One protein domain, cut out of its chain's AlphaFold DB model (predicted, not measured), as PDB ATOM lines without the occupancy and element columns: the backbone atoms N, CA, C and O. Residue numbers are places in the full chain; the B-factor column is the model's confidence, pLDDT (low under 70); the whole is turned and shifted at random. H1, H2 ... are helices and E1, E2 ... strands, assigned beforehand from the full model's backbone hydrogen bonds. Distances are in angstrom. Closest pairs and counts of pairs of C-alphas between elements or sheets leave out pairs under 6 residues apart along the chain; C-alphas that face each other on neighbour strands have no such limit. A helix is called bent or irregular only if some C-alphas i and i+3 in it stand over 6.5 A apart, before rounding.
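Overview. This is residues 4 to 131 of the 135 residues of an uncharacterized protein of Bacteroidetes bacterium ADurb.Bin302 (UniProt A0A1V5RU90). A loose bundle of four helices, H1, H4, H5 and H6, makes the body, and the first part of the long helix H1, residues 4 to 14, sticks out from it as an arm. At the end of the model away from that arm lie the small hairpin E1 and E2 and the short helix H2, while a second hairpin, E3 and E4, with its long loop, lies beside H5. The printed part has 128 residues, with six named helices and four named strands in the order H1 E1 E2 H2 H3 H4 H5 E3 E4 H6; both two-stranded sheets are antiparallel, and the class is mostly helix. The whole is only just compact, close to loose, with a radius of gyration of the C-alphas of 16.5 A and spans of 59 by 33 by 31 A.

Arrangement. Begin with H1, residues 4 to 27: with residues 19 to 27 alone it touches H4, residues 63 to 76, closest at the C-alphas of Lys 23 and Cys 71, 5.5 A, at a shallow tilt of 13 degrees, opposite ways. Next find the hairpin of E1, residues 35 to 37, and E2, residues 43 to 45, where N 36 and O 44 are 2.8 A apart. H2, residues 47 to 50, touches no helix. H3, residues 58 to 61, and H4 touch only at the corner, and only just, with 3 pairs of C-alphas within 8 A, the closest those of Leu 59 and Tyr 65, 6.6 A. H5, residues 79 to 92, touches H6, residues 116 to 130, closest at the C-alphas of Val 90 and Ile 119, 5.6 A; they run opposite ways at a steep tilt of 35.4 degrees, only just past shallow. With H1 and H4 they form an up-and-down bundle, each helix running against the one before it. E3, residues 94 to 96, and E4, residues 111 to 113, form a hairpin, with N 95 and O 112 2.9 A apart. Every O i to N i+4 pair is within hydrogen-bond range in H1, H4 and H6; H5 has 8 of 10, and H2 and H3 are too short for such a pair.

Along the chain. Find C-alpha 4 at (-49.920, -86.105, -69.757); H1 runs 34.9 A from there. H4 spans 19.9 A. H5 spans 20.4 A and is irregular, with C-alphas 80 and 83 7.4 A apart. H6 spans 20.5 A and ends at C-alpha 130, (-49.337, -58.460, -67.520).

Size, cuts and confidence. The C-alphas of Ile 4 and Ser 48 are the two farthest apart, 59.6 A. The printed part has no cut; E3 to E4 is a long link. Look for pLDDT under 70 at residues 41, 97 to 110 and 131.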
ATOM      1  N   ILE A   4     -50.450 -87.167 -68.887       84.25
ATOM      2  CA  ILE A   4     -49.920 -86.105 -69.757       84.25
ATOM      3  C   ILE A   4     -51.032 -85.493 -70.618       84.25
ATOM      4  O   ILE A   4     -51.164 -84.274 -70.674       84.25
ATOM      5  N   LYS A   5     -51.886 -86.319 -71.239       85.38
ATOM      6  CA  LYS A   5     -53.004 -85.828 -72.061       85.38
ATOM      7  C   LYS A   5     -53.976 -84.973 -71.240       85.38
ATOM      8  O   LYS A   5     -54.434 -83.945 -71.722       85.38
ATOM      9  N   ALA A   6     -54.256 -85.365 -69.997       87.00
ATOM     10  CA  ALA A   6     -55.114 -84.588 -69.102       87.00
ATOM     11  C   ALA A   6     -54.486 -83.238 -68.704       87.00
ATOM     12  O   ALA A   6     -55.186 -82.229 -68.671       87.00
ATOM     13  N   ALA A   7     -53.176 -83.205 -68.440       85.81
ATOM     14  CA  ALA A   7     -52.461 -81.964 -68.144       85.81
ATOM     15  C   ALA A   7     -52.472 -80.995 -69.339       85.81
ATOM     16  O   ALA A   7     -52.781 -79.818 -69.166       85.81
ATOM     17  N   LEU A   8     -52.233 -81.498 -70.555       85.81
ATOM     18  CA  LEU A   8     -52.280 -80.692 -71.780       85.81
ATOM     19  C   LEU A   8     -53.665 -80.075 -72.023       85.81
ATOM     20  O   LEU A   8     -53.759 -78.904 -72.381       85.81
ATOM     21  N   ILE A   9     -54.740 -80.832 -71.782       86.81
ATOM     22  CA  ILE A   9     -56.114 -80.320 -71.902       86.81
ATOM     23  C   ILE A   9     -56.365 -79.189 -70.897       86.81
ATOM     24  O   ILE A   9     -56.919 -78.160 -71.274       86.81
ATOM     25  N   LYS A  10     -55.930 -79.339 -69.638       88.00
ATOM     26  CA  LYS A  10     -56.086 -78.285 -68.619       88.00
ATOM     27  C   LYS A  10     -55.363 -76.997 -69.006       88.00
ATOM     28  O   LYS A  10     -55.945 -75.925 -68.887       88.00
ATOM     29  N   VAL A  11     -54.130 -77.109 -69.505       85.19
ATOM     30  CA  VAL A  11     -53.364 -75.954 -69.998       85.19
ATOM     31  C   VAL A  11     -54.087 -75.292 -71.169       85.19
ATOM     32  O   VAL A  11     -54.254 -74.080 -71.171       85.19
ATOM     33  N   HIS A  12     -54.579 -76.074 -72.133       85.31
ATOM     34  CA  HIS A  12     -55.331 -75.531 -73.263       85.31
ATOM     35  C   HIS A  12     -56.580 -74.754 -72.821       85.31
ATOM     36  O   HIS A  12     -56.797 -73.645 -73.295       85.31
ATOM     37  N   ILE A  13     -57.371 -75.301 -71.892       87.25
ATOM     38  CA  ILE A  13     -58.575 -74.637 -71.367       87.25
ATOM     39  C   ILE A  13     -58.214 -73.321 -70.669       87.25
ATOM     40  O   ILE A  13     -58.837 -72.301 -70.949       87.25
ATOM     41  N   ALA A  14     -57.190 -73.326 -69.812       83.88
ATOM     42  CA  ALA A  14     -56.738 -72.118 -69.123       83.88
ATOM     43  C   ALA A  14     -56.291 -71.028 -70.112       83.88
ATOM     44  O   ALA A  14     -56.641 -69.864 -69.961       83.88
ATOM     45  N   LEU A  15     -55.577 -71.413 -71.172       83.56
ATOM     46  CA  LEU A  15     -55.142 -70.484 -72.214       83.56
ATOM     47  C   LEU A  15     -56.315 -69.886 -72.997       83.56
ATOM     48  O   LEU A  15     -56.273 -68.707 -73.339       83.56
ATOM     49  N   GLN A  16     -57.355 -70.673 -73.279       85.00
ATOM     50  CA  GLN A  16     -58.566 -70.159 -73.927       85.00
ATOM     51  C   GLN A  16     -59.330 -69.190 -73.020       85.00
ATOM     52  O   GLN A  16     -59.805 -68.169 -73.509       85.00
ATOM     53  N   ALA A  17     -59.402 -69.469 -71.714       85.50
ATOM     54  CA  ALA A  17     -60.034 -68.572 -70.745       85.50
ATOM     55  C   ALA A  17     -59.324 -67.207 -70.687       85.50
ATOM     56  O   ALA A  17     -59.975 -66.183 -70.849       85.50
ATOM     57  N   ILE A  18     -57.987 -67.194 -70.609       84.12
ATOM     58  CA  ILE A  18     -57.193 -65.949 -70.621       84.12
ATOM     59  C   ILE A  18     -57.419 -65.155 -71.915       84.12
ATOM     60  O   ILE A  18     -57.559 -63.934 -71.897       84.12
ATOM     61  N   LYS A  19     -57.462 -65.839 -73.069       85.38
ATOM     62  CA  LYS A  19     -57.765 -65.178 -74.346       85.38
ATOM     63  C   LYS A  19     -59.167 -64.576 -74.358       85.38
ATOM     64  O   LYS A  19     -59.350 -63.547 -74.995       85.38
ATOM     65  N   LEU A  20     -60.141 -65.221 -73.722       87.88
ATOM     66  CA  LEU A  20     -61.508 -64.719 -73.645       87.88
ATOM     67  C   LEU A  20     -61.585 -63.459 -72.775       87.88
ATOM     68  O   LEU A  20     -62.075 -62.447 -73.262       87.88
ATOM     69  N   GLU A  21     -61.018 -63.490 -71.569       85.81
ATOM     70  CA  GLU A  21     -60.992 -62.342 -70.645       85.81
ATOM     71  C   GLU A  21     -60.358 -61.104 -71.302       85.81
ATOM     72  O   GLU A  21     -60.964 -60.034 -71.352       85.81
ATOM     73  N   LEU A  22     -59.197 -61.268 -71.951       85.31
ATOM     74  CA  LEU A  22     -58.538 -60.172 -72.674       85.31
ATOM     75  C   LEU A  22     -59.401 -59.585 -73.799       85.31
ATOM     76  O   LEU A  22     -59.349 -58.383 -74.064       85.31
ATOM     77  N   LYS A  23     -60.179 -60.416 -74.500       88.38
ATOM     78  CA  LYS A  23     -61.076 -59.935 -75.558       88.38
ATOM     79  C   LYS A  23     -62.259 -59.173 -74.990       88.38
ATOM     80  O   LYS A  23     -62.638 -58.169 -75.582       88.38
ATOM     81  N   GLU A  24     -62.830 -59.637 -73.884       89.50
ATOM     82  CA  GLU A  24     -63.934 -58.953 -73.211       89.50
ATOM     83  C   GLU A  24     -63.501 -57.552 -72.761       89.50
ATOM     84  O   GLU A  24     -64.193 -56.574 -73.050       89.50
ATOM     85  N   GLU A  25     -62.306 -57.422 -72.177       87.62
ATOM     86  CA  GLU A  25     -61.737 -56.119 -71.814       87.62
ATOM     87  C   GLU A  25     -61.487 -55.214 -73.030       87.62
ATOM     88  O   GLU A  25     -61.810 -54.025 -73.013       87.62
ATOM     89  N   ILE A  26     -60.952 -55.765 -74.125       86.12
ATOM     90  CA  ILE A  26     -60.717 -55.006 -75.362       86.12
ATOM     91  C   ILE A  26     -62.036 -54.569 -76.005       86.12
ATOM     92  O   ILE A  26     -62.135 -53.457 -76.517       86.12
ATOM     93  N   GLN A  27     -63.068 -55.408 -75.982       86.06
ATOM     94  CA  GLN A  27     -64.389 -55.051 -76.501       86.06
ATOM     95  C   GLN A  27     -65.085 -54.004 -75.623       86.06
ATOM     96  O   GLN A  27     -65.823 -53.167 -76.149       86.06
ATOM     97  N   ALA A  28     -64.787 -53.969 -74.321       87.56
ATOM     98  CA  ALA A  28     -65.299 -52.959 -73.397       87.56
ATOM     99  C   ALA A  28     -64.793 -51.530 -73.685       87.56
ATOM    100  O   ALA A  28     -65.372 -50.575 -73.169       87.56
ATOM    101  N   ILE A  29     -63.783 -51.351 -74.555       84.94
ATOM    102  CA  ILE A  29     -63.370 -50.028 -75.071       84.94
ATOM    103  C   ILE A  29     -64.556 -49.293 -75.724       84.94
ATOM    104  O   ILE A  29     -64.626 -48.064 -75.679       84.94
ATOM    105  N   GLY A  30     -65.520 -50.037 -76.277       80.38
ATOM    106  CA  GLY A  30     -66.769 -49.487 -76.789       80.38
ATOM    107  C   GLY A  30     -66.614 -48.718 -78.102       80.38
ATOM    108  O   GLY A  30     -65.669 -48.911 -78.867       80.38
ATOM    109  N   GLN A  31     -67.597 -47.864 -78.396       81.88
ATOM    110  CA  GLN A  31     -67.632 -47.092 -79.637       81.88
ATOM    111  C   GLN A  31     -66.871 -45.772 -79.512       81.88
ATOM    112  O   GLN A  31     -66.757 -45.187 -78.436       81.88
ATOM    113  N   ASN A  32     -66.388 -45.268 -80.647       83.06
ATOM    114  CA  ASN A  32     -65.762 -43.956 -80.705       83.06
ATOM    115  C   ASN A  32     -66.796 -42.872 -80.331       83.06
ATOM    116  O   ASN A  32     -67.806 -42.741 -81.021       83.06
ATOM    117  N   PRO A  33     -66.562 -42.043 -79.297       82.19
ATOM    118  CA  PRO A  33     -67.531 -41.027 -78.876       82.19
ATOM    119  C   PRO A  33     -67.807 -39.963 -79.954       82.19
ATOM    120  O   PRO A  33     -68.815 -39.258 -79.892       82.19
ATOM    121  N   ASN A  34     -66.925 -39.841 -80.950       82.50
ATOM    122  CA  ASN A  34     -67.044 -38.878 -82.042       82.50
ATOM    123  C   ASN A  34     -67.801 -39.416 -83.262       82.50
ATOM    124  O   ASN A  34     -68.139 -38.622 -84.148       82.50
ATOM    125  N   ILE A  35     -68.079 -40.725 -83.320       81.56
ATOM    126  CA  ILE A  35     -68.925 -41.303 -84.364       81.56
ATOM    127  C   ILE A  35     -70.350 -41.463 -83.844       81.56
ATOM    128  O   ILE A  35     -70.580 -41.822 -82.693       81.56
ATOM    129  N   LYS A  36     -71.330 -41.207 -84.708       81.19
ATOM    130  CA  LYS A  36     -72.721 -41.582 -84.456       81.19
ATOM    131  C   LYS A  36     -73.095 -42.707 -85.409       81.19
ATOM    132  O   LYS A  36     -73.077 -42.458 -86.622       81.19
ATOM    133  N   PRO A  37     -73.428 -43.905 -84.907       76.69
ATOM    134  CA  PRO A  37     -73.831 -45.008 -85.760       76.69
ATOM    135  C   PRO A  37     -75.123 -44.666 -86.511       76.69
ATOM    136  O   PRO A  37     -76.004 -43.964 -86.012       76.69
ATOM    137  N   LEU A  38     -75.217 -45.169 -87.733       80.88
ATOM    138  CA  LEU A  38     -76.395 -45.158 -88.589       80.88
ATOM    139  C   LEU A  38     -76.858 -46.603 -88.821       80.88
ATOM    140  O   LEU A  38     -76.182 -47.573 -88.475       80.88
ATOM    141  N   ALA A  39     -78.022 -46.764 -89.449       75.06
ATOM    142  CA  ALA A  39     -78.496 -48.079 -89.861       75.06
ATOM    143  C   ALA A  39     -77.507 -48.763 -90.829       75.06
ATOM    144  O   ALA A  39     -76.881 -48.109 -91.664       75.06
ATOM    145  N   LYS A  40     -77.433 -50.099 -90.756       72.50
ATOM    146  CA  LYS A  40     -76.640 -50.965 -91.653       72.50
ATOM    147  C   LYS A  40     -75.114 -50.764 -91.586       72.50
ATOM    148  O   LYS A  40     -74.439 -50.936 -92.596       72.50
ATOM    149  N   GLY A  41     -74.569 -50.421 -90.416       64.38
ATOM    150  CA  GLY A  41     -73.114 -50.345 -90.199       64.38
ATOM    151  C   GLY A  41     -72.443 -49.099 -90.785       64.38
ATOM    152  O   GLY A  41     -71.221 -49.005 -90.802       64.38
ATOM    153  N   ALA A  42     -73.229 -48.133 -91.264       74.81
ATOM    154  CA  ALA A  42     -72.727 -46.800 -91.562       74.81
ATOM    155  C   ALA A  42     -72.592 -45.988 -90.265       74.81
ATOM    156  O   ALA A  42     -73.244 -46.283 -89.267       74.81
ATOM    157  N   TYR A  43     -71.792 -44.928 -90.281       81.62
ATOM    158  CA  TYR A  43     -71.728 -43.960 -89.190       81.62
ATOM    159  C   TYR A  43     -71.474 -42.556 -89.745       81.62
ATOM    160  O   TYR A  43     -71.026 -42.383 -90.877       81.62
ATOM    161  N   THR A  44     -71.766 -41.540 -88.939       84.06
ATOM    162  CA  THR A  44     -71.387 -40.149 -89.215       84.06
ATOM    163  C   THR A  44     -70.287 -39.719 -88.262       84.06
ATOM    164  O   THR A  44     -70.292 -40.104 -87.097       84.06
ATOM    165  N   ILE A  45     -69.359 -38.902 -88.747       82.44
ATOM    166  CA  ILE A  45     -68.327 -38.251 -87.942       82.44
ATOM    167  C   ILE A  45     -68.342 -36.758 -88.264       82.44
ATOM    168  O   ILE A  45     -68.573 -36.362 -89.410       82.44
ATOM    169  N   LYS A  46     -68.145 -35.907 -87.254       81.31
ATOM    170  CA  LYS A  46     -68.052 -34.461 -87.484       81.31
ATOM    171  C   LYS A  46     -66.806 -34.162 -88.317       81.31
ATOM    172  O   LYS A  46     -65.713 -34.601 -87.968       81.31
ATOM    173  N   LEU A  47     -66.950 -33.341 -89.358       79.25
ATOM    174  CA  LEU A  47     -65.830 -32.939 -90.215       79.25
ATOM    175  C   LEU A  47     -64.688 -32.288 -89.417       79.25
ATOM    176  O   LEU A  47     -63.525 -32.529 -89.711       79.25
ATOM    177  N   SER A  48     -65.007 -31.525 -88.367       80.56
ATOM    178  CA  SER A  48     -64.010 -30.931 -87.466       80.56
ATOM    179  C   SER A  48     -63.135 -31.963 -86.756       80.56
ATOM    180  O   SER A  48     -61.987 -31.667 -86.454       80.56
ATOM    181  N   GLU A  49     -63.669 -33.152 -86.472       76.88
ATOM    182  CA  GLU A  49     -62.920 -34.246 -85.844       76.88
ATOM    183  C   GLU A  49     -62.116 -35.018 -86.888       76.88
ATOM    184  O   GLU A  49     -60.967 -35.365 -86.644       76.88
ATOM    185  N   LEU A  50     -62.674 -35.188 -88.090       77.31
ATOM    186  CA  LEU A  50     -61.967 -35.787 -89.219       77.31
ATOM    187  C   LEU A  50     -60.731 -34.957 -89.625       77.31
ATOM    188  O   LEU A  50     -59.682 -35.515 -89.910       77.31
ATOM    189  N   LEU A  51     -60.832 -33.624 -89.612       78.12
ATOM    190  CA  LEU A  51     -59.727 -32.715 -89.958       78.12
ATOM    191  C   LEU A  51     -58.624 -32.643 -88.894       78.12
ATOM    192  O   LEU A  51     -57.505 -32.251 -89.209       78.12
ATOM    193  N   LYS A  52     -58.931 -33.004 -87.642       74.31
ATOM    194  CA  LYS A  52     -57.934 -33.149 -86.569       74.31
ATOM    195  C   LYS A  52     -57.259 -34.519 -86.590       74.31
ATOM    196  O   LYS A  52     -56.278 -34.717 -85.881       74.31
ATOM    197  N   ALA A  53     -57.812 -35.472 -87.334       71.31
ATOM    198  CA  ALA A  53     -57.321 -36.831 -87.352       71.31
ATOM    199  C   ALA A  53     -56.116 -36.965 -88.284       71.31
ATOM    200  O   ALA A  53     -56.164 -36.602 -89.455       71.31
ATOM    201  N   ASP A  54     -55.064 -37.613 -87.790       71.44
ATOM    202  CA  ASP A  54     -53.893 -37.977 -88.596       71.44
ATOM    203  C   ASP A  54     -54.207 -39.003 -89.704       71.44
ATOM    204  O   ASP A  54     -53.326 -39.373 -90.485       71.44
ATOM    205  N   ASN A  55     -55.419 -39.564 -89.725       74.94
ATOM    206  CA  ASN A  55     -55.820 -40.615 -90.648       74.94
ATOM    207  C   ASN A  55     -57.313 -40.509 -90.971       74.94
ATOM    208  O   ASN A  55     -58.151 -40.731 -90.107       74.94
ATOM    209  N   PHE A  56     -57.619 -40.245 -92.240       75.75
ATOM    210  CA  PHE A  56     -58.979 -40.094 -92.767       75.75
ATOM    211  C   PHE A  56     -59.689 -41.426 -93.055       75.75
ATOM    212  O   PHE A  56     -60.829 -41.433 -93.521       75.75
ATOM    213  N   SER A  57     -59.020 -42.564 -92.840       79.12
ATOM    214  CA  SER A  57     -59.598 -43.878 -93.110       79.12
ATOM    215  C   SER A  57     -60.805 -44.143 -92.205       79.12
ATOM    216  O   SER A  57     -60.673 -44.079 -90.980       79.12
ATOM    217  N   PRO A  58     -61.961 -44.551 -92.757       75.56
ATOM    218  CA  PRO A  58     -63.119 -44.899 -91.945       75.56
ATOM    219  C   PRO A  58     -62.835 -46.006 -90.912       75.56
ATOM    220  O   PRO A  58     -63.325 -45.966 -89.784       75.56
ATOM    221  N   LEU A  59     -61.984 -46.976 -91.251       81.00
ATOM    222  CA  LEU A  59     -61.627 -48.073 -90.340       81.00
ATOM    223  C   LEU A  59     -60.769 -47.611 -89.151       81.00
ATOM    224  O   LEU A  59     -60.680 -48.309 -88.147       81.00
ATOM    225  N   HIS A  60     -60.137 -46.440 -89.254       83.44
ATOM    226  CA  HIS A  60     -59.368 -45.838 -88.165       83.44
ATOM    227  C   HIS A  60     -60.257 -45.160 -87.115       83.44
ATOM    228  O   HIS A  60     -59.856 -45.019 -85.961       83.44
ATOM    229  N   HIS A  61     -61.465 -44.743 -87.492       82.94
ATOM    230  CA  HIS A  61     -62.416 -44.113 -86.574       82.94
ATOM    231  C   HIS A  61     -63.425 -45.092 -85.986       82.94
ATOM    232  O   HIS A  61     -64.017 -44.803 -84.948       82.94
ATOM    233  N   ASP A  62     -63.590 -46.248 -86.618       84.81
ATOM    234  CA  ASP A  62     -64.421 -47.333 -86.126       84.81
ATOM    235  C   ASP A  62     -63.667 -48.125 -85.043       84.81
ATOM    236  O   ASP A  62     -62.767 -48.918 -85.334       84.81
ATOM    237  N   PHE A  63     -63.979 -47.856 -83.772       87.56
ATOM    238  CA  PHE A  63     -63.350 -48.561 -82.650       87.56
ATOM    239  C   PHE A  63     -63.821 -50.007 -82.565       87.56
ATOM    240  O   PHE A  63     -63.027 -50.867 -82.209       87.56
ATOM    241  N   GLU A  64     -65.064 -50.290 -82.948       87.06
ATOM    242  CA  GLU A  64     -65.618 -51.642 -82.936       87.06
ATOM    243  C   GLU A  64     -64.892 -52.532 -83.950       87.06
ATOM    244  O   GLU A  64     -64.497 -53.657 -83.641       87.06
ATOM    245  N   TYR A  65     -64.611 -52.009 -85.146       85.44
ATOM    246  CA  TYR A  65     -63.742 -52.695 -86.100       85.44
ATOM    247  C   TYR A  65     -62.347 -52.955 -85.515       85.44
ATOM    248  O   TYR A  65     -61.804 -54.052 -85.653       85.44
ATOM    249  N   GLN A  66     -61.761 -51.964 -84.841       88.12
ATOM    250  CA  GLN A  66     -60.412 -52.067 -84.282       88.12
ATOM    251  C   GLN A  66     -60.299 -53.051 -83.121       88.12
ATOM    252  O   GLN A  66     -59.337 -53.816 -83.078       88.12
ATOM    253  N   THR A  67     -61.261 -53.063 -82.202       89.44
ATOM    254  CA  THR A  67     -61.297 -54.005 -81.078       89.44
ATOM    255  C   THR A  67     -61.543 -55.421 -81.573       89.44
ATOM    256  O   THR A  67     -60.822 -56.335 -81.182       89.44
ATOM    257  N   ASN A  68     -62.448 -55.609 -82.538       87.94
ATOM    258  CA  ASN A  68     -62.633 -56.900 -83.199       87.94
ATOM    259  C   ASN A  68     -61.363 -57.361 -83.922       87.94
ATOM    260  O   ASN A  68     -61.009 -58.541 -83.872       87.94
ATOM    261  N   PHE A  69     -60.640 -56.438 -84.558       86.56
ATOM    262  CA  PHE A  69     -59.359 -56.753 -85.174       86.56
ATOM    263  C   PHE A  69     -58.319 -57.167 -84.123       86.56
ATOM    264  O   PHE A  69     -57.652 -58.179 -84.325       86.56
ATOM    265  N   LEU A  70     -58.233 -56.474 -82.979       88.94
ATOM    266  CA  LEU A  70     -57.400 -56.866 -81.830       88.94
ATOM    267  C   LEU A  70     -57.746 -58.270 -81.310       88.94
ATOM    268  O   LEU A  70     -56.841 -59.075 -81.088       88.94
ATOM    269  N   CYS A  71     -59.033 -58.610 -81.198       89.25
ATOM    270  CA  CYS A  71     -59.481 -59.951 -80.810       89.25
ATOM    271  C   CYS A  71     -58.978 -61.036 -81.775       89.25
ATOM    272  O   CYS A  71     -58.528 -62.093 -81.329       89.25
ATOM    273  N   GLN A  72     -58.981 -60.762 -83.084       86.94
ATOM    274  CA  GLN A  72     -58.406 -61.675 -84.079       86.94
ATOM    275  C   GLN A  72     -56.892 -61.832 -83.896       86.94
ATOM    276  O   GLN A  72     -56.368 -62.939 -84.014       86.94
ATOM    277  N   ILE A  73     -56.176 -60.753 -83.553       86.69
ATOM    278  CA  ILE A  73     -54.740 -60.834 -83.236       86.69
ATOM    279  C   ILE A  73     -54.514 -61.791 -82.068       86.69
ATOM    280  O   ILE A  73     -53.626 -62.639 -82.136       86.69
ATOM    281  N   ILE A  74     -55.327 -61.685 -81.014       87.94
ATOM    282  CA  ILE A  74     -55.240 -62.557 -79.839       87.94
ATOM    283  C   ILE A  74     -55.486 -64.018 -80.227       87.94
ATOM    284  O   ILE A  74     -54.741 -64.899 -79.792       87.94
ATOM    285  N   ASP A  75     -56.474 -64.296 -81.079       85.81
ATOM    286  CA  ASP A  75     -56.766 -65.656 -81.547       85.81
ATOM    287  C   ASP A  75     -55.593 -66.293 -82.282       85.81
ATOM    288  O   ASP A  75     -55.212 -67.426 -81.974       85.81
ATOM    289  N   HIS A  76     -54.973 -65.539 -83.187       85.19
ATOM    290  CA  HIS A  76     -53.902 -66.030 -84.049       85.19
ATOM    291  C   HIS A  76     -52.498 -65.909 -83.443       85.19
ATOM    292  O   HIS A  76     -51.531 -66.373 -84.046       85.19
ATOM    293  N   THR A  77     -52.363 -65.324 -82.253       83.88
ATOM    294  CA  THR A  77     -51.078 -65.235 -81.554       83.88
ATOM    295  C   THR A  77     -50.901 -66.414 -80.599       83.88
ATOM    296  O   THR A  77     -51.799 -66.775 -79.829       83.88
ATOM    297  N   GLU A  78     -49.717 -67.027 -80.642       83.25
ATOM    298  CA  GLU A  78     -49.315 -68.030 -79.658       83.25
ATOM    299  C   GLU A  78     -49.319 -67.405 -78.255       83.25
ATOM    300  O   GLU A  78     -48.779 -66.310 -78.091       83.25
ATOM    301  N   PRO A  79     -49.867 -68.072 -77.225       79.69
ATOM    302  CA  PRO A  79     -49.992 -67.465 -75.899       79.69
ATOM    303  C   PRO A  79     -48.675 -66.959 -75.304       79.69
ATOM    304  O   PRO A  79     -48.644 -65.899 -74.694       79.69
ATOM    305  N   THR A  80     -47.569 -67.660 -75.561       82.25
ATOM    306  CA  THR A  80     -46.218 -67.269 -75.122       82.25
ATOM    307  C   THR A  80     -45.703 -65.987 -75.780       82.25
ATOM    308  O   THR A  80     -44.780 -65.365 -75.266       82.25
ATOM    309  N   LYS A  81     -46.282 -65.581 -76.915       85.62
ATOM    310  CA  LYS A  81     -45.928 -64.366 -77.667       85.62
ATOM    311  C   LYS A  81     -46.969 -63.260 -77.515       85.62
ATOM    312  O   LYS A  81     -46.777 -62.179 -78.071       85.62
ATOM    313  N   LEU A  82     -48.065 -63.520 -76.800       85.75
ATOM    314  CA  LEU A  82     -49.211 -62.623 -76.733       85.75
ATOM    315  C   LEU A  82     -48.839 -61.279 -76.108       85.75
ATOM    316  O   LEU A  82     -49.067 -60.240 -76.721       85.75
ATOM    317  N   GLU A  83     -48.182 -61.304 -74.950       87.38
ATOM    318  CA  GLU A  83     -47.732 -60.091 -74.264       87.38
ATOM    319  C   GLU A  83     -46.816 -59.244 -75.161       87.38
ATOM    320  O   GLU A  83     -47.081 -58.065 -75.401       87.38
ATOM    321  N   ALA A  84     -45.763 -59.854 -75.715       87.69
ATOM    322  CA  ALA A  84     -44.815 -59.164 -76.585       87.69
ATOM    323  C   ALA A  84     -45.509 -58.546 -77.809       87.69
ATOM    324  O   ALA A  84     -45.197 -57.420 -78.200       87.69
ATOM    325  N   LYS A  85     -46.486 -59.256 -78.390       88.44
ATOM    326  CA  LYS A  85     -47.255 -58.775 -79.538       88.44
ATOM    327  C   LYS A  85     -48.137 -57.578 -79.180       88.44
ATOM    328  O   LYS A  85     -48.157 -56.608 -79.936       88.44
ATOM    329  N   LEU A  86     -48.842 -57.625 -78.051       89.69
ATOM    330  CA  LEU A  86     -49.678 -56.512 -77.594       89.69
ATOM    331  C   LEU A  86     -48.825 -55.287 -77.234       89.69
ATOM    332  O   LEU A  86     -49.167 -54.173 -77.624       89.69
ATOM    333  N   ARG A  87     -47.666 -55.481 -76.590       89.06
ATOM    334  CA  ARG A  87     -46.718 -54.393 -76.296       89.06
ATOM    335  C   ARG A  87     -46.152 -53.738 -77.555       89.06
ATOM    336  O   ARG A  87     -46.034 -52.517 -77.598       89.06
ATOM    337  N   ASP A  88     -45.821 -54.520 -78.580       89.69
ATOM    338  CA  ASP A  88     -45.371 -53.988 -79.874       89.69
ATOM    339  C   ASP A  88     -46.446 -53.101 -80.523       89.69
ATOM    340  O   ASP A  88     -46.154 -51.995 -80.986       89.69
ATOM    341  N   ILE A  89     -47.712 -53.531 -80.473       90.62
ATOM    342  CA  ILE A  89     -48.849 -52.745 -80.970       90.62
ATOM    343  C   ILE A  89     -49.010 -51.451 -80.169       90.62
ATOM    344  O   ILE A  89     -49.147 -50.388 -80.771       90.62
ATOM    345  N   VAL A  90     -48.942 -51.516 -78.836       91.12
ATOM    346  CA  VAL A  90     -49.023 -50.329 -77.970       91.12
ATOM    347  C   VAL A  90     -47.896 -49.341 -78.278       91.12
ATOM    348  O   VAL A  90     -48.143 -48.146 -78.424       91.12
ATOM    349  N   LYS A  91     -46.661 -49.831 -78.433       89.31
ATOM    350  CA  LYS A  91     -45.481 -48.994 -78.686       89.31
ATOM    351  C   LYS A  91     -45.509 -48.331 -80.062       89.31
ATOM    352  O   LYS A  91     -45.087 -47.187 -80.206       89.31
ATOM    353  N   THR A  92     -45.942 -49.057 -81.087       87.31
ATOM    354  CA  THR A  92     -45.904 -48.576 -82.478       87.31
ATOM    355  C   THR A  92     -47.201 -47.896 -82.915       87.31
ATOM    356  O   THR A  92     -47.214 -47.192 -83.929       87.31
ATOM    357  N   GLY A  93     -48.296 -48.123 -82.184       87.06
ATOM    358  CA  GLY A  93     -49.655 -47.729 -82.553       87.06
ATOM    359  C   GLY A  93     -50.175 -48.427 -83.812       87.06
ATOM    360  O   GLY A  93     -51.147 -47.979 -84.425       87.06
ATOM    361  N   LYS A  94     -49.482 -49.472 -84.277       87.12
ATOM    362  CA  LYS A  94     -49.694 -50.081 -85.586       87.12
ATOM    363  C   LYS A  94     -49.523 -51.591 -85.504       87.12
ATOM    364  O   LYS A  94     -48.853 -52.124 -84.633       87.12
ATOM    365  N   THR A  95     -50.084 -52.295 -86.474       82.81
ATOM    366  CA  THR A  95     -49.746 -53.695 -86.721       82.81
ATOM    367  C   THR A  95     -49.571 -53.904 -88.213       82.81
ATOM    368  O   THR A  95     -50.278 -53.301 -89.019       82.81
ATOM    369  N   LYS A  96     -48.629 -54.756 -88.619       70.94
ATOM    370  CA  LYS A  96     -48.558 -55.177 -90.021       70.94
ATOM    371  C   LYS A  96     -49.838 -55.947 -90.334       70.94
ATOM    372  O   LYS A  96     -50.124 -56.956 -89.694       70.94
ATOM    373  N   GLN A  97     -50.626 -55.437 -91.276       57.94
ATOM    374  CA  GLN A  97     -51.889 -56.042 -91.666       57.94
ATOM    375  C   GLN A  97     -51.593 -57.262 -92.557       57.94
ATOM    376  O   GLN A  97     -51.603 -57.121 -93.768       57.94
ATOM    377  N   TRP A  98     -51.225 -58.411 -91.964       55.22
ATOM    378  CA  TRP A  98     -51.719 -59.765 -92.299       55.22
ATOM    379  C   TRP A  98     -50.889 -60.928 -91.727       55.22
ATOM    380  O   TRP A  98     -49.667 -60.866 -91.603       55.22
ATOM    381  N   TRP A  99     -51.628 -62.011 -91.471       51.16
ATOM    382  CA  TRP A  99     -51.241 -63.379 -91.088       51.16
ATOM    383  C   TRP A  99     -50.893 -64.259 -92.305       51.16
ATOM    384  O   TRP A  99     -50.416 -65.371 -92.132       51.16
ATOM    385  N   ASP A 100     -51.128 -63.757 -93.523       43.25
ATOM    386  CA  ASP A 100     -50.901 -64.471 -94.790       43.25
ATOM    387  C   ASP A 100     -50.550 -63.494 -95.942       43.25
ATOM    388  O   ASP A 100     -51.162 -63.462 -96.999       43.25
ATOM    389  N   GLY A 101     -49.645 -62.545 -95.684       38.44
ATOM    390  CA  GLY A 101     -48.901 -61.814 -96.724       38.44
ATOM    391  C   GLY A 101     -49.631 -60.976 -97.794       38.44
ATOM    392  O   GLY A 101     -48.928 -60.408 -98.629       38.44
ATOM    393  N   LYS A 102     -50.967 -60.857 -97.827       38.81
ATOM    394  CA  LYS A 102     -51.693 -60.104 -98.868       38.81
ATOM    395  C   LYS A 102     -52.926 -59.393 -98.312       38.81
ATOM    396  O   LYS A 102     -53.733 -59.992 -97.615       38.81
ATOM    397  N   ASP A 103     -53.112 -58.124 -98.664       46.88
ATOM    398  CA  ASP A 103     -54.439 -57.509 -98.587       46.88
ATOM    399  C   ASP A 103     -55.397 -58.199 -99.595       46.88
ATOM    400  O   ASP A 103     -54.980 -59.012-100.427       46.88
ATOM    401  N   ARG A 104     -56.701 -57.876 -99.567       41.53
ATOM    402  CA  ARG A 104     -57.692 -58.388-100.548       41.53
ATOM    403  C   ARG A 104     -57.366 -58.023-102.013       41.53
ATOM    404  O   ARG A 104     -58.107 -58.427-102.905       41.53
ATOM    405  N   PHE A 105     -56.289 -57.274-102.257       50.06
ATOM    406  CA  PHE A 105     -55.874 -56.732-103.547       50.06
ATOM    407  C   PHE A 105     -54.463 -57.186-103.970       50.06
ATOM    408  O   PHE A 105     -53.976 -56.767-105.017       50.06
ATOM    409  N   GLY A 106     -53.817 -58.092-103.221       47.31
ATOM    410  CA  GLY A 106     -52.495 -58.625-103.557       47.31
ATOM    411  C   GLY A 106     -51.352 -57.605-103.491       47.31
ATOM    412  O   GLY A 106     -50.282 -57.876-104.040       47.31
ATOM    413  N   THR A 107     -51.547 -56.465-102.828       49.72
ATOM    414  CA  THR A 107     -50.556 -55.394-102.691       49.72
ATOM    415  C   THR A 107     -49.966 -55.313-101.278       49.72
ATOM    416  O   THR A 107     -50.541 -55.735-100.280       49.72
ATOM    417  N   SER A 108     -48.720 -54.850-101.214       47.66
ATOM    418  CA  SER A 108     -47.844 -54.884-100.042       47.66
ATOM    419  C   SER A 108     -48.377 -54.155 -98.791       47.66
ATOM    420  O   SER A 108     -48.650 -52.959 -98.825       47.66
ATOM    421  N   THR A 109     -48.357 -54.882 -97.665       53.56
ATOM    422  CA  THR A 109     -47.924 -54.516 -96.291       53.56
ATOM    423  C   THR A 109     -48.138 -53.085 -95.768       53.56
ATOM    424  O   THR A 109     -47.282 -52.544 -95.065       53.56
ATOM    425  N   THR A 110     -49.287 -52.455 -96.001       58.56
ATOM    426  CA  THR A 110     -49.611 -51.241 -95.235       58.56
ATOM    427  C   THR A 110     -49.934 -51.630 -93.792       58.56
ATOM    428  O   THR A 110     -50.794 -52.465 -93.518       58.56
ATOM    429  N   ALA A 111     -49.179 -51.085 -92.836       72.69
ATOM    430  CA  ALA A 111     -49.450 -51.325 -91.426       72.69
ATOM    431  C   ALA A 111     -50.778 -50.656 -91.052       72.69
ATOM    432  O   ALA A 111     -50.944 -49.451 -91.246       72.69
ATOM    433  N   PHE A 112     -51.708 -51.430 -90.498       82.81
ATOM    434  CA  PHE A 112     -52.939 -50.899 -89.938       82.81
ATOM    435  C   PHE A 112     -52.585 -50.024 -88.731       82.81
ATOM    436  O   PHE A 112     -51.916 -50.496 -87.809       82.81
ATOM    437  N   LYS A 113     -52.995 -48.751 -88.749       87.06
ATOM    438  CA  LYS A 113     -52.776 -47.796 -87.653       87.06
ATOM    439  C   LYS A 113     -54.029 -47.727 -86.791       87.06
ATOM    440  O   LYS A 113     -55.080 -47.312 -87.279       87.06
ATOM    441  N   PHE A 114     -53.892 -48.086 -85.521       88.00
ATOM    442  CA  PHE A 114     -54.962 -47.960 -84.539       88.00
ATOM    443  C   PHE A 114     -55.140 -46.503 -84.112       88.00
ATOM    444  O   PHE A 114     -54.205 -45.699 -84.174       88.00
ATOM    445  N   HIS A 115     -56.346 -46.169 -83.674       89.44
ATOM    446  CA  HIS A 115     -56.654 -44.892 -83.055       89.44
ATOM    447  C   HIS A 115     -55.898 -44.737 -81.733       89.44
ATOM    448  O   HIS A 115     -55.717 -45.709 -80.996       89.44
ATOM    449  N   ALA A 116     -55.487 -43.510 -81.409       88.62
ATOM    450  CA  ALA A 116     -54.728 -43.226 -80.190       88.62
ATOM    451  C   ALA A 116     -55.487 -43.656 -78.923       88.62
ATOM    452  O   ALA A 116     -54.894 -44.247 -78.026       88.62
ATOM    453  N   ASP A 117     -56.803 -43.440 -78.885       88.25
ATOM    454  CA  ASP A 117     -57.643 -43.854 -77.752       88.25
ATOM    455  C   ASP A 117     -57.717 -45.376 -77.593       88.25
ATOM    456  O   ASP A 117     -57.627 -45.879 -76.475       88.25
ATOM    457  N   VAL A 118     -57.801 -46.121 -78.703       88.88
ATOM    458  CA  VAL A 118     -57.777 -47.593 -78.683       88.88
ATOM    459  C   VAL A 118     -56.427 -48.087 -78.163       88.88
ATOM    460  O   VAL A 118     -56.381 -48.987 -77.330       88.88
ATOM    461  N   ILE A 119     -55.322 -47.466 -78.591       91.12
ATOM    462  CA  ILE A 119     -53.977 -47.780 -78.085       91.12
ATOM    463  C   ILE A 119     -53.835 -47.442 -76.599       91.12
ATOM    464  O   ILE A 119     -53.268 -48.229 -75.845       91.12
ATOM    465  N   SER A 120     -54.361 -46.298 -76.165       89.81
ATOM    466  CA  SER A 120     -54.339 -45.871 -74.764       89.81
ATOM    467  C   SER A 120     -55.108 -46.845 -73.870       89.81
ATOM    468  O   SER A 120     -54.611 -47.246 -72.817       89.81
ATOM    469  N   ALA A 121     -56.289 -47.285 -74.309       89.81
ATOM    470  CA  ALA A 121     -57.077 -48.277 -73.591       89.81
ATOM    471  C   ALA A 121     -56.405 -49.659 -73.593       89.81
ATOM    472  O   ALA A 121     -56.287 -50.275 -72.537       89.81
ATOM    473  N   LEU A 122     -55.866 -50.105 -74.734       90.00
ATOM    474  CA  LEU A 122     -55.096 -51.348 -74.820       90.00
ATOM    475  C   LEU A 122     -53.879 -51.329 -73.886       90.00
ATOM    476  O   LEU A 122     -53.579 -52.335 -73.253       90.00
ATOM    477  N   ASN A 123     -53.186 -50.195 -73.769       90.69
ATOM    478  CA  ASN A 123     -52.059 -50.057 -72.852       90.69
ATOM    479  C   ASN A 123     -52.480 -50.275 -71.392       90.69
ATOM    480  O   ASN A 123     -51.763 -50.950 -70.663       90.69
ATOM    481  N   LYS A 124     -53.644 -49.758 -70.972       89.38
ATOM    482  CA  LYS A 124     -54.178 -50.013 -69.622       89.38
ATOM    483  C   LYS A 124     -54.441 -51.499 -69.403       89.38
ATOM    484  O   LYS A 124     -53.895 -52.057 -68.466       89.38
ATOM    485  N   ILE A 125     -55.139 -52.149 -70.336       89.00
ATOM    486  CA  ILE A 125     -55.424 -53.595 -70.288       89.00
ATOM    487  C   ILE A 125     -54.129 -54.408 -70.175       89.00
ATOM    488  O   ILE A 125     -54.025 -55.321 -69.358       89.00
ATOM    489  N   VAL A 126     -53.108 -54.064 -70.971       87.38
ATOM    490  CA  VAL A 126     -51.804 -54.739 -70.924       87.38
ATOM    491  C   VAL A 126     -51.110 -54.521 -69.576       87.38
ATOM    492  O   VAL A 126     -50.516 -55.459 -69.048       87.38
ATOM    493  N   LEU A 127     -51.171 -53.312 -69.015       87.31
ATOM    494  CA  LEU A 127     -50.590 -53.008 -67.706       87.31
ATOM    495  C   LEU A 127     -51.319 -53.730 -66.567       87.31
ATOM    496  O   LEU A 127     -50.650 -54.275 -65.692       87.31
ATOM    497  N   ASP A 128     -52.648 -53.772 -66.605       86.31
ATOM    498  CA  ASP A 128     -53.489 -54.373 -65.566       86.31
ATOM    499  C   ASP A 128     -53.340 -55.906 -65.531       86.31
ATOM    500  O   ASP A 128     -53.336 -56.502 -64.454       86.31
ATOM    501  N   ASN A 129     -53.142 -56.542 -66.693       83.81
ATOM    502  CA  ASN A 129     -53.097 -58.003 -66.813       83.81
ATOM    503  C   ASN A 129     -51.686 -58.607 -66.815       83.81
ATOM    504  O   ASN A 129     -51.480 -59.699 -66.286       83.81
ATOM    505  N   PHE A 130     -50.707 -57.938 -67.427       81.62
ATOM    506  CA  PHE A 130     -49.337 -58.460 -67.520       81.62
ATOM    507  C   PHE A 130     -48.381 -57.801 -66.523       81.62
ATOM    508  O   PHE A 130     -47.267 -58.290 -66.341       81.62
ATOM    509  N   GLY A 131     -48.808 -56.715 -65.866       66.12
ATOM    510  CA  GLY A 131     -47.974 -55.921 -64.970       66.12
ATOM    511  C   GLY A 131     -46.817 -55.218 -65.694       66.12
ATOM    512  O   GLY A 131     -46.392 -55.605 -66.781       66.12
TER     513      GLY A 131